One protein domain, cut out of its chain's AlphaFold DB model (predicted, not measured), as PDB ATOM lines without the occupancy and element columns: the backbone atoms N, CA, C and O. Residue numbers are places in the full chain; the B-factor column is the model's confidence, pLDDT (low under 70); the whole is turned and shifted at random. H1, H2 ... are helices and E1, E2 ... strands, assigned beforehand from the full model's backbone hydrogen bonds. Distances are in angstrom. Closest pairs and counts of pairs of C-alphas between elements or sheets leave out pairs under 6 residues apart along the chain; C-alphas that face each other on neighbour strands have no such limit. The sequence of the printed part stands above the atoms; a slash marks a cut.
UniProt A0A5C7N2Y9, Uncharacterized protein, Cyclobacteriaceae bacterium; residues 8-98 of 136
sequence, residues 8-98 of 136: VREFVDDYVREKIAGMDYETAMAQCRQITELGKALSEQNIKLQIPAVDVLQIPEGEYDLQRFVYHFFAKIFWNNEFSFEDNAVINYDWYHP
ATOM      1  N   VAL A   8     209.385 220.760 159.601       87.12
ATOM      2  CA  VAL A   8     208.556 220.827 158.383       87.12
ATOM      3  C   VAL A   8     209.197 221.724 157.331       87.12
ATOM      4  O   VAL A   8     209.211 221.380 156.153       87.12
ATOM      5  N   ARG A   9     209.769 222.854 157.756       87.19
ATOM      6  CA  ARG A   9     210.464 223.758 156.851       87.19
ATOM      7  C   ARG A   9     211.638 223.063 156.182       87.19
ATOM      8  O   ARG A   9     211.736 223.105 154.963       87.19
ATOM      9  N   GLU A  10     212.520 222.440 156.951       85.38
ATOM     10  CA  GLU A  10     213.692 221.777 156.369       85.38
ATOM     11  C   GLU A  10     213.287 220.729 155.337       85.38
ATOM     12  O   GLU A  10     213.801 220.749 154.222       85.38
ATOM     13  N   PHE A  11     212.287 219.908 155.664       90.50
ATOM     14  CA  PHE A  11     211.755 218.906 154.749       90.50
ATOM     15  C   PHE A  11     211.281 219.506 153.417       90.50
ATOM     16  O   PHE A  11     211.659 219.021 152.352       90.50
ATOM     17  N   VAL A  12     210.467 220.565 153.454       92.75
ATOM     18  CA  VAL A  12     209.955 221.181 152.222       92.75
ATOM     19  C   VAL A  12     211.065 221.898 151.459       92.75
ATOM     20  O   VAL A  12     211.125 221.783 150.237       92.75
ATOM     21  N   ASP A  13     211.957 222.613 152.152       90.56
ATOM     22  CA  ASP A  13     213.064 223.317 151.500       90.56
ATOM     23  C   ASP A  13     213.997 222.338 150.774       90.56
ATOM     24  O   ASP A  13     214.478 222.642 149.680       90.56
ATOM     25  N   ASP A  14     214.250 221.176 151.376       89.88
ATOM     26  CA  ASP A  14     215.096 220.133 150.803       89.88
ATOM     27  C   ASP A  14     214.381 219.433 149.638       89.88
ATOM     28  O   ASP A  14     214.974 219.306 148.568       89.88
ATOM     29  N   TYR A  15     213.081 219.133 149.762       92.69
ATOM     30  CA  TYR A  15     212.264 218.631 148.648       92.69
ATOM     31  C   TYR A  15     212.291 219.570 147.433       92.69
ATOM     32  O   TYR A  15     212.504 219.129 146.304       92.69
ATOM     33  N   VAL A  16     212.082 220.874 147.640       92.25
ATOM     34  CA  VAL A  16     212.091 221.855 146.544       92.25
ATOM     35  C   VAL A  16     213.488 221.952 145.926       92.25
ATOM     36  O   VAL A  16     213.610 221.931 144.699       92.25
ATOM     37  N   ARG A  17     214.548 221.990 146.746       89.81
ATOM     38  CA  ARG A  17     215.937 222.024 146.261       89.81
ATOM     39  C   ARG A  17     216.271 220.800 145.416       89.81
ATOM     40  O   ARG A  17     216.797 220.962 144.323       89.81
ATOM     41  N   GLU A  18     215.921 219.597 145.861       90.12
ATOM     42  CA  GLU A  18     216.150 218.361 145.101       90.12
ATOM     43  C   GLU A  18     215.479 218.381 143.721       90.12
ATOM     44  O   GLU A  18     216.010 217.821 142.762       90.12
ATOM     45  N   LYS A  19     214.318 219.035 143.594       90.19
ATOM     46  CA  LYS A  19     213.615 219.162 142.311       90.19
ATOM     47  C   LYS A  19     214.224 220.218 141.396       90.19
ATOM     48  O   LYS A  19     214.198 220.020 140.185       90.19
ATOM     49  N   ILE A  20     214.747 221.310 141.949       87.25
ATOM     50  CA  ILE A  20     215.214 222.465 141.169       87.25
ATOM     51  C   ILE A  20     216.716 222.393 140.857       87.25
ATOM     52  O   ILE A  20     217.128 222.843 139.794       87.25
ATOM     53  N   ALA A  21     217.538 221.789 141.720       82.25
ATOM     54  CA  ALA A  21     219.002 221.834 141.623       82.25
ATOM     55  C   ALA A  21     219.585 221.257 140.318       82.25
ATOM     56  O   ALA A  21     220.687 221.632 139.926       82.25
ATOM     57  N   GLY A  22     218.872 220.339 139.656       82.31
ATOM     58  CA  GLY A  22     219.285 219.742 138.379       82.31
ATOM     59  C   GLY A  22     218.688 220.402 137.131       82.31
ATOM     60  O   GLY A  22     218.953 219.932 136.025       82.31
ATOM     61  N   MET A  23     217.847 221.426 137.288       89.19
ATOM     62  CA  MET A  23     217.198 222.119 136.173       89.19
ATOM     63  C   MET A  23     218.141 223.146 135.537       89.19
ATOM     64  O   MET A  23     219.033 223.677 136.194       89.19
ATOM     65  N   ASP A  24     217.933 223.459 134.257       90.69
ATOM     66  CA  ASP A  24     218.562 224.631 133.654       90.69
ATOM     67  C   ASP A  24     217.972 225.928 134.236       90.69
ATOM     68  O   ASP A  24     216.882 225.932 134.816       90.69
ATOM     69  N   TYR A  25     218.694 227.034 134.050       87.25
ATOM     70  CA  TYR A  25     218.334 228.339 134.601       87.25
ATOM     71  C   TYR A  25     216.889 228.758 134.288       87.25
ATOM     72  O   TYR A  25     216.171 229.175 135.195       87.25
ATOM     73  N   GLU A  26     216.436 228.630 133.037       91.44
ATOM     74  CA  GLU A  26     215.103 229.102 132.639       91.44
ATOM     75  C   GLU A  26     214.002 228.246 133.267       91.44
ATOM     76  O   GLU A  26     213.015 228.772 133.789       91.44
ATOM     77  N   THR A  27     214.196 226.925 133.288       93.19
ATOM     78  CA  THR A  27     213.255 226.001 133.930       93.19
ATOM     79  C   THR A  27     213.193 226.230 135.444       93.19
ATOM     80  O   THR A  27     212.101 226.319 136.012       93.19
ATOM     81  N   ALA A  28     214.342 226.385 136.103       92.75
ATOM     82  CA  ALA A  28     214.424 226.668 137.533       92.75
ATOM     83  C   ALA A  28     213.785 228.020 137.888       92.75
ATOM     84  O   ALA A  28     213.003 228.109 138.840       92.75
ATOM     85  N   MET A  29     214.046 229.063 137.097       94.81
ATOM     86  CA  MET A  29     213.412 230.373 137.255       94.81
ATOM     87  C   MET A  29     211.898 230.298 137.078       94.81
ATOM     88  O   MET A  29     211.168 230.920 137.848       94.81
ATOM     89  N   ALA A  30     211.393 229.511 136.123       96.00
ATOM     90  CA  ALA A  30     209.954 229.316 135.952       96.00
ATOM     91  C   ALA A  30     209.297 228.702 137.203       96.00
ATOM     92  O   ALA A  30     208.234 229.166 137.615       96.00
ATOM     93  N   GLN A  31     209.943 227.726 137.853       96.06
ATOM     94  CA  GLN A  31     209.472 227.186 139.137       96.06
ATOM     95  C   GLN A  31     209.527 228.249 140.245       96.06
ATOM     96  O   GLN A  31     208.573 228.420 141.002       96.06
ATOM     97  N   CYS A  32     210.613 229.022 140.314       95.50
ATOM     98  CA  CYS A  32     210.779 230.059 141.334       95.50
ATOM     99  C   CYS A  32     209.772 231.207 141.183       95.50
ATOM    100  O   CYS A  32     209.298 231.728 142.188       95.50
ATOM    101  N   ARG A  33     209.362 231.551 139.956       97.69
ATOM    102  CA  ARG A  33     208.267 232.504 139.703       97.69
ATOM    103  C   ARG A  33     206.933 232.007 140.258       97.69
ATOM    104  O   ARG A  33     206.209 232.794 140.857       97.69
ATOM    105  N   GLN A  34     206.632 230.714 140.136       97.81
ATOM    106  CA  GLN A  34     205.419 230.133 140.729       97.81
ATOM    107  C   GLN A  34     205.463 230.175 142.265       97.81
ATOM    108  O   GLN A  34     204.470 230.504 142.912       97.81
ATOM    109  N   ILE A  35     206.631 229.909 142.860       96.94
ATOM    110  CA  ILE A  35     206.855 230.060 144.308       96.94
ATOM    111  C   ILE A  35     206.645 231.520 144.739       96.94
ATOM    112  O   ILE A  35     205.988 231.778 145.752       96.94
ATOM    113  N   THR A  36     207.155 232.480 143.965       97.88
ATOM    114  CA  THR A  36     206.939 233.914 144.198       97.88
ATOM    115  C   THR A  36     205.466 234.290 144.109       97.88
ATOM    116  O   THR A  36     204.979 235.040 144.952       97.88
ATOM    117  N   GLU A  37     204.736 233.759 143.129       98.38
ATOM    118  CA  GLU A  37     203.303 234.009 142.972       98.38
ATOM    119  C   GLU A  37     202.501 233.495 144.173       98.38
ATOM    120  O   GLU A  37     201.641 234.211 144.685       98.38
ATOM    121  N   LEU A  38     202.853 232.322 144.710       98.25
ATOM    122  CA  LEU A  38     202.290 231.826 145.967       98.25
ATOM    123  C   LEU A  38     202.602 232.766 147.144       98.25
ATOM    124  O   LEU A  38     201.708 233.097 147.925       98.25
ATOM    125  N   GLY A  39     203.854 233.218 147.271       97.81
ATOM    126  CA  GLY A  39     204.262 234.173 148.305       97.81
ATOM    127  C   GLY A  39     203.460 235.477 148.242       97.81
ATOM    128  O   GLY A  39     202.923 235.928 149.256       97.81
ATOM    129  N   LYS A  40     203.307 236.036 147.038       98.31
ATOM    130  CA  LYS A  40     202.498 237.229 146.764       98.31
ATOM    131  C   LYS A  40     201.033 237.013 147.134       98.31
ATOM    132  O   LYS A  40     200.492 237.789 147.917       98.31
ATOM    133  N   ALA A  41     200.419 235.934 146.648       98.25
ATOM    134  CA  ALA A  41     199.008 235.630 146.889       98.25
ATOM    135  C   ALA A  41     198.681 235.491 148.386       98.25
ATOM    136  O   ALA A  41     197.634 235.959 148.839       98.25
ATOM    137  N   LEU A  42     199.587 234.891 149.170       98.00
ATOM    138  CA  LEU A  42     199.461 234.802 150.628       98.00
ATOM    139  C   LEU A  42     199.632 236.164 151.309       98.00
ATOM    140  O   LEU A  42     198.925 236.459 152.272       98.00
ATOM    141  N   SER A  43     200.561 236.995 150.827       97.25
ATOM    142  CA  SER A  43     200.796 238.329 151.389       97.25
ATOM    143  C   SER A  43     199.616 239.265 151.148       97.25
ATOM    144  O   SER A  43     199.265 240.042 152.032       97.25
ATOM    145  N   GLU A  44     198.987 239.185 149.976       97.50
ATOM    146  CA  GLU A  44     197.852 240.030 149.586       97.50
ATOM    147  C   GLU A  44     196.590 239.771 150.421       97.50
ATOM    148  O   GLU A  44     195.710 240.631 150.480       97.50
ATOM    149  N   GLN A  45     196.513 238.641 151.135       97.56
ATOM    150  CA  GLN A  45     195.404 238.382 152.058       97.56
ATOM    151  C   GLN A  45     195.387 239.351 153.247       97.56
ATOM    152  O   GLN A  45     194.324 239.591 153.810       97.56
ATOM    153  N   ASN A  46     196.544 239.905 153.640       95.44
ATOM    154  CA  ASN A  46     196.674 240.817 154.785       95.44
ATOM    155  C   ASN A  46     196.060 240.261 156.093       95.44
ATOM    156  O   ASN A  46     195.460 240.990 156.882       95.44
ATOM    157  N   ILE A  47     196.204 238.950 156.321       97.94
ATOM    158  CA  ILE A  47     195.678 238.255 157.503       97.94
ATOM    159  C   ILE A  47     196.756 238.172 158.586       97.94
ATOM    160  O   ILE A  47     197.870 237.707 158.326       97.94
ATOM    161  N   LYS A  48     196.380 238.543 159.814       97.81
ATOM    162  CA  LYS A  48     197.142 238.291 161.043       97.81
ATOM    163  C   LYS A  48     196.602 237.044 161.736       97.81
ATOM    164  O   LYS A  48     195.394 236.900 161.918       97.81
ATOM    165  N   LEU A  49     197.496 236.140 162.106       97.25
ATOM    166  CA  LEU A  49     197.195 234.879 162.767       97.25
ATOM    167  C   LEU A  49     197.630 234.962 164.225       97.25
ATOM    168  O   LEU A  49     198.767 235.337 164.487       97.25
ATOM    169  N   GLN A  50     196.753 234.557 165.143       98.00
ATOM    170  CA  GLN A  50     197.123 234.285 166.530       98.00
ATOM    171  C   GLN A  50     197.355 232.786 166.669       98.00
ATOM    172  O   GLN A  50     196.411 232.000 166.554       98.00
ATOM    173  N   ILE A  51     198.611 232.388 166.844       97.56
ATOM    174  CA  ILE A  51     199.018 230.984 166.841       97.56
ATOM    175  C   ILE A  51     199.499 230.608 168.244       97.56
ATOM    176  O   ILE A  51     200.393 231.278 168.759       97.56
ATOM    177  N   PRO A  52     198.940 229.558 168.875       97.06
ATOM    178  CA  PRO A  52     199.482 229.026 170.120       97.06
ATOM    179  C   PRO A  52     200.807 228.300 169.863       97.06
ATOM    180  O   PRO A  52     201.091 227.886 168.739       97.06
ATOM    181  N   ALA A  53     201.594 228.076 170.915       96.56
ATOM    182  CA  ALA A  53     202.799 227.262 170.803       96.56
ATOM    183  C   ALA A  53     202.459 225.828 170.349       96.56
ATOM    184  O   ALA A  53     201.542 225.192 170.873       96.56
ATOM    185  N   VAL A  54     203.217 225.315 169.380       94.94
ATOM    186  CA  VAL A  54     203.130 223.936 168.886       94.94
ATOM    187  C   VAL A  54     204.516 223.304 168.952       94.94
ATOM    188  O   VAL A  54     205.283 223.334 167.986       94.94
ATOM    189  N   ASP A  55     204.829 222.705 170.101       91.38
ATOM    190  CA  ASP A  55     206.170 222.202 170.427       91.38
ATOM    191  C   ASP A  55     206.692 221.166 169.425       91.38
ATOM    192  O   ASP A  55     207.841 221.242 168.992       91.38
ATOM    193  N   VAL A  56     205.841 220.229 168.988       90.00
ATOM    194  CA  VAL A  56     206.231 219.174 168.031       90.00
ATOM    195  C   VAL A  56     206.656 219.736 166.671       90.00
ATOM    196  O   VAL A  56     207.481 219.140 165.982       90.00
ATOM    197  N   LEU A  57     206.118 220.899 166.292       88.25
ATOM    198  CA  LEU A  57     206.475 221.607 165.061       88.25
ATOM    199  C   LEU A  57     207.512 222.711 165.301       88.25
ATOM    200  O   LEU A  57     207.936 223.352 164.341       88.25
ATOM    201  N   GLN A  58     207.920 222.925 166.557       91.06
ATOM    202  CA  GLN A  58     208.810 224.007 166.979       91.06
ATOM    203  C   GLN A  58     208.286 225.394 166.573       91.06
ATOM    204  O   GLN A  58     209.050 226.274 166.172       91.06
ATOM    205  N   ILE A  59     206.968 225.585 166.659       94.06
ATOM    206  CA  ILE A  59     206.310 226.861 166.370       94.06
ATOM    207  C   ILE A  59     206.049 227.563 167.708       94.06
ATOM    208  O   ILE A  59     205.285 227.031 168.514       94.06
ATOM    209  N   PRO A  60     206.673 228.720 167.983       93.50
ATOM    210  CA  PRO A  60     206.383 229.483 169.187       93.50
ATOM    211  C   PRO A  60     204.997 230.133 169.117       93.50
ATOM    212  O   PRO A  60     204.458 230.373 168.038       93.50
ATOM    213  N   GLU A  61     204.433 230.428 170.287       97.31
ATOM    214  CA  GLU A  61     203.239 231.266 170.379       97.31
ATOM    215  C   GLU A  61     203.545 232.676 169.861       97.31
ATOM    216  O   GLU A  61     204.608 233.238 170.148       97.31
ATOM    217  N   GLY A  62     202.609 233.263 169.120       97.06
ATOM    218  CA  GLY A  62     202.738 234.641 168.677       97.06
ATOM    219  C   GLY A  62     201.730 235.063 167.619       97.06
ATOM    220  O   GLY A  62     200.916 234.274 167.129       97.06
ATOM    221  N   GLU A  63     201.836 236.339 167.256       98.00
ATOM    222  CA  GLU A  63     201.125 236.918 166.125       98.00
ATOM    223  C   GLU A  63     202.007 236.880 164.872       98.00
ATOM    224  O   GLU A  63     203.161 237.316 164.894       98.00
ATOM    225  N   TYR A  64     201.453 236.400 163.759       97.38
ATOM    226  CA  TYR A  64     202.165 236.301 162.486       97.38
ATOM    227  C   TYR A  64     201.317 236.820 161.327       97.38
ATOM    228  O   TYR A  64     200.119 236.554 161.258       97.38
ATOM    229  N   ASP A  65     201.939 237.480 160.351       97.88
ATOM    230  CA  ASP A  65     201.332 237.616 159.023       97.88
ATOM    231  C   ASP A  65     201.224 236.242 158.356       97.88
ATOM    232  O   ASP A  65     202.163 235.449 158.438       97.88
ATOM    233  N   LEU A  66     200.126 235.972 157.642       97.75
ATOM    234  CA  LEU A  66     199.891 234.685 156.972       97.75
ATOM    235  C   LEU A  66     201.080 234.241 156.107       97.75
ATOM    236  O   LEU A  66     201.575 233.121 156.249       97.75
ATOM    237  N   GLN A  67     201.576 235.124 155.237       97.44
ATOM    238  CA  GLN A  67     202.728 234.815 154.388       97.44
ATOM    239  C   GLN A  67     203.981 234.534 155.222       97.44
ATOM    240  O   GLN A  67     204.707 233.587 154.924       97.44
ATOM    241  N   ARG A  68     204.218 235.308 156.291       95.88
ATOM    242  CA  ARG A  68     205.387 235.138 157.164       95.88
ATOM    243  C   ARG A  68     205.310 233.849 157.963       95.88
ATOM    244  O   ARG A  68     206.321 233.174 158.099       95.88
ATOM    245  N   PHE A  69     204.126 233.458 158.414       96.81
ATOM    246  CA  PHE A  69     203.904 232.191 159.095       96.81
ATOM    247  C   PHE A  69     204.318 231.005 158.211       96.81
ATOM    248  O   PHE A  69     205.169 230.198 158.592       96.81
ATOM    249  N   VAL A  70     203.816 230.959 156.975       96.69
ATOM    250  CA  VAL A  70     204.201 229.924 156.003       96.69
ATOM    251  C   VAL A  70     205.696 230.029 155.656       96.69
ATOM    252  O   VAL A  70     206.415 229.026 155.662       96.69
ATOM    253  N   TYR A  71     206.202 231.252 155.461       94.94
ATOM    254  CA  TYR A  71     207.613 231.529 155.188       94.94
ATOM    255  C   TYR A  71     208.564 231.217 156.349       94.94
ATOM    256  O   TYR A  71     209.753 231.042 156.102       94.94
ATOM    257  N   HIS A  72     208.126 231.114 157.598       92.88
ATOM    258  CA  HIS A  72     209.014 230.768 158.711       92.88
ATOM    259  C   HIS A  72     208.984 229.275 159.021       92.88
ATOM    260  O   HIS A  72     210.043 228.680 159.222       92.88
ATOM    261  N   PHE A  73     207.805 228.655 158.968       94.75
ATOM    262  CA  PHE A  73     207.615 227.309 159.511       94.75
ATOM    263  C   PHE A  73     207.400 226.220 158.455       94.75
ATOM    264  O   PHE A  73     207.574 225.048 158.776       94.75
ATOM    265  N   PHE A  74     207.099 226.577 157.197       94.81
ATOM    266  CA  PHE A  74     206.705 225.594 156.178       94.81
ATOM    267  C   PHE A  74     207.575 225.590 154.923       94.81
ATOM    268  O   PHE A  74     208.017 224.522 154.539       94.81
ATOM    269  N   ALA A  75     207.864 226.730 154.283       94.12
ATOM    270  CA  ALA A  75     208.650 226.745 153.033       94.12
ATOM    271  C   ALA A  75     209.309 228.104 152.756       94.12
ATOM    272  O   ALA A  75     208.772 229.139 153.149       94.12
ATOM    273  N   LYS A  76     210.469 228.152 152.078       91.81
ATOM    274  CA  LYS A  76     211.079 229.408 151.586       91.81
ATOM    275  C   LYS A  76     210.258 229.943 150.409       91.81
ATOM    276  O   LYS A  76     210.632 229.802 149.258       91.81
ATOM    277  N   ILE A  77     209.113 230.536 150.722       94.44
ATOM    278  CA  ILE A  77     208.206 231.198 149.777       94.44
ATOM    279  C   ILE A  77     208.363 232.719 149.884       94.44
ATOM    280  O   ILE A  77     207.499 233.413 150.422       94.44
ATOM    281  N   PHE A  78     209.525 233.241 149.488       96.00
ATOM    282  CA  PHE A  78     209.862 234.644 149.712       96.00
ATOM    283  C   PHE A  78     208.904 235.595 148.992       96.00
ATOM    284  O   PHE A  78     208.585 235.398 147.821       96.00
ATOM    285  N   TRP A  79     208.514 236.651 149.704       97.56
ATOM    286  CA  TRP A  79     207.852 237.817 149.143       97.56
ATOM    287  C   TRP A  79     208.182 239.069 149.969       97.56
ATOM    288  O   TRP A  79     208.220 239.037 151.209       97.56
ATOM    289  N   ASN A  80     208.409 240.177 149.271       95.75
ATOM    290  CA  ASN A  80     208.504 241.526 149.802       95.75
ATOM    291  C   ASN A  80     207.801 242.498 148.839       95.75
ATOM    292  O   ASN A  80     208.136 242.547 147.656       95.75
ATOM    293  N   ASN A  81     206.865 243.289 149.371       94.62
ATOM    294  CA  ASN A  81     206.105 244.296 148.623       94.62
ATOM    295  C   ASN A  81     206.974 245.452 148.100       94.62
ATOM    296  O   ASN A  81     206.546 246.174 147.206       94.62
ATOM    297  N   GLU A  82     208.171 245.648 148.657       96.00
ATOM    298  CA  GLU A  82     209.103 246.696 148.221       96.00
ATOM    299  C   GLU A  82     209.914 246.300 146.978       96.00
ATOM    300  O   GLU A  82     210.560 247.147 146.365       96.00
ATOM    301  N   PHE A  83     209.907 245.018 146.613       95.31
ATOM    302  CA  PHE A  83     210.691 244.478 145.507       95.31
ATOM    303  C   PHE A  83     209.807 244.216 144.291       95.31
ATOM    304  O   PHE A  83     208.611 243.938 144.418       95.31
ATOM    305  N   SER A  84     210.399 244.261 143.095       97.56
ATOM    306  CA  SER A  84     209.679 243.830 141.898       97.56
ATOM    307  C   SER A  84     209.379 242.326 141.961       97.56
ATOM    308  O   SER A  84     209.972 241.575 142.742       97.56
ATOM    309  N   PHE A  85     208.441 241.856 141.137       97.88
ATOM    310  CA  PHE A  85     208.127 240.427 141.075       97.88
ATOM    311  C   PHE A  85     209.358 239.584 140.710       97.88
ATOM    312  O   PHE A  85     209.611 238.557 141.338       97.88
ATOM    313  N   GLU A  86     210.151 240.039 139.737       97.25
ATOM    314  CA  GLU A  86     211.353 239.320 139.315       97.25
ATOM    315  C   GLU A  86     212.445 239.351 140.388       97.25
ATOM    316  O   GLU A  86     213.056 238.318 140.626       97.25
ATOM    317  N   ASP A  87     212.630 240.457 141.118       96.56
ATOM    318  CA  ASP A  87     213.589 240.494 142.236       96.56
ATOM    319  C   ASP A  87     213.227 239.462 143.316       96.56
ATOM    320  O   ASP A  87     214.087 238.744 143.827       96.56
ATOM    321  N   ASN A  88     211.934 239.325 143.625       97.31
ATOM    322  CA  ASN A  88     211.457 238.277 144.526       97.31
ATOM    323  C   ASN A  88     211.716 236.866 143.962       97.31
ATOM    324  O   ASN A  88     212.130 235.974 144.706       97.31
ATOM    325  N   ALA A  89     211.493 236.648 142.661       96.69
ATOM    326  CA  ALA A  89     211.750 235.366 141.999       96.69
ATOM    327  C   ALA A  89     213.232 234.988 141.980       96.69
ATOM    328  O   ALA A  89     213.558 233.836 142.269       96.69
ATOM    329  N   VAL A  90     214.121 235.949 141.734       94.00
ATOM    330  CA  VAL A  90     215.573 235.748 141.792       94.00
ATOM    331  C   VAL A  90     216.015 235.364 143.205       94.00
ATOM    332  O   VAL A  90     216.843 234.472 143.348       94.00
ATOM    333  N   ILE A  91     215.432 235.950 144.257       93.44
ATOM    334  CA  ILE A  91     215.732 235.557 145.646       93.44
ATOM    335  C   ILE A  91     215.288 234.117 145.932       93.44
ATOM    336  O   ILE A  91     216.032 233.350 146.542       93.44
ATOM    337  N   ASN A  92     214.092 233.719 145.482       94.19
ATOM    338  CA  ASN A  92     213.650 232.327 145.612       94.19
ATOM    339  C   ASN A  92     214.588 231.373 144.850       94.19
ATOM    340  O   ASN A  92     214.961 230.332 145.389       94.19
ATOM    341  N   TYR A  93     215.032 231.752 143.650       92.38
ATOM    342  CA  TYR A  93     216.011 230.990 142.874       92.38
ATOM    343  C   TYR A  93     217.354 230.860 143.596       92.38
ATOM    344  O   TYR A  93     217.830 229.744 143.793       92.38
ATOM    345  N   ASP A  94     217.925 231.967 144.075       88.19
ATOM    346  CA  ASP A  94     219.183 231.984 144.832       88.19
ATOM    347  C   ASP A  94     219.120 231.103 146.089       88.19
ATOM    348  O   ASP A  94     220.118 230.561 146.546       88.19
ATOM    349  N   TRP A  95     217.931 230.886 146.647       86.38
ATOM    350  CA  TRP A  95     217.763 230.038 147.822       86.38
ATOM    351  C   TRP A  95     217.573 228.546 147.539       86.38
ATOM    352  O   TRP A  95     217.838 227.735 148.441       86.38
ATOM    353  N   TYR A  96     217.102 228.182 146.346       85.06
ATOM    354  CA  TYR A  96     216.795 226.796 145.970       85.06
ATOM    355  C   TYR A  96     217.731 226.198 144.927       85.06
ATOM    356  O   TYR A  96     217.827 224.980 144.851       85.06
ATOM    357  N   HIS A  97     218.422 227.014 144.143       78.44
ATOM    358  CA  HIS A  97     219.329 226.544 143.107       78.44
ATOM    359  C   HIS A  97     220.767 226.213 143.570       78.44
ATOM    360  O   HIS A  97     221.407 225.408 142.892       78.44
ATOM    361  N   PRO A  98     221.335 226.760 144.672       71.50
ATOM    362  CA  PRO A  98     222.701 226.412 145.063       71.50
ATOM    363  C   PRO A  98     222.849 224.902 145.280       71.50
ATOM    364  O   PRO A  98     222.158 224.323 146.121       71.50
TER     365      PRO A  98
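This is residues 8 to 98 of the 136 residues of an uncharacterized protein of Cyclobacteriaceae bacterium (UniProt A0A5C7N2Y9). Start at one end of this flat model, where the small two-strand hairpin E1 E2 sits; beyond it the helices H1 and H2 run opposite ways as a narrow V that closes at the far end, around residues 20 to 28. H4 crosses H2 and reaches H1 with its last residue, H3 sits between the open ends of the V on the hairpin's side, and the link after H3 passes through the middle near residue 77. The printed part has 91 residues, with four named helices and two named strands in the order H1, H2, E1, E2, H3, H4; the sheet, E1 - E2, is antiparallel and the class is mostly helix. The whole is compact, with a radius of gyration of the C-alphas of 13.8 A and spans of 41 by 29 by 14 A.

Look first at E1, residues 48 to 51, and E2, residues 62 to 65, an antiparallel hairpin at 147 degrees. N 49 and O 64 are 2.8 A apart and N 62 and O 51 are 3.0 A apart, both within hydrogen-bond range. A tight link leads from E2 to H3, residues 66 to 73; the closest C-alphas of E1 and H3, those of Lys 48 and Leu 66, are 6.1 A apart. Residues 39 to 43 of H2, residues 25 to 44, touch H3 at a steep tilt of 56 degrees, opposite ways; the C-alphas of Leu 42 and Gln 67 come closest, 5.0 A. Residues 28 to 36 of H2 touch H4, residues 85 to 96, at a steep tilt of 65 degrees, opposite ways; the closest C-alphas, of Arg 33 and Ala 89, are 5.1 A apart. H4 with residue 96 alone touches H1, residues 8 to 20, about perpendicular at 82 degrees; the C-alphas of Arg 17 and Tyr 96 come closest, 4.9 A. H1 with residues 8 to 9 alone only just touches H3, with 3 pairs of C-alphas within 8 A, the closest those of Arg 9 and Phe 73 at 5.3 A. H1 and H2 are close but not clearly touching, the closest C-alphas those of Ile 20 and Ala 28 at 5.6 A, at a shallow tilt of 34 degrees, only just short of steep. H3 and H4 are apart. In H1, H2, H3 and H4 every O i to N i+4 pair is within hydrogen-bond range.

Find C-alpha 8 at (208.556, 220.827, 158.383); from there H1 runs 18.5 A to residue 20. H2 begins at C-alpha 25, (218.334, 228.339, 134.601), and runs 27.9 A to residue 44. E1, residues 48 to 51, spans 9.5 A, E2, residues 62 to 65, spans 10.2 A, and H3, residues 66 to 73, spans 11.0 A. H4 runs 16.9 A from residue 85 to C-alpha 96 at (216.795, 226.796, 145.970).

The two C-alphas farthest apart, those of Asp 24 and Pro 52, are 41.4 A apart. The printed part has no cut. The link from H3 to H4, 11 residues, is long; that from E1 to E2, 10 residues, is short. The mean pLDDT of the printed part is 93.6, and no printed residue is under 70.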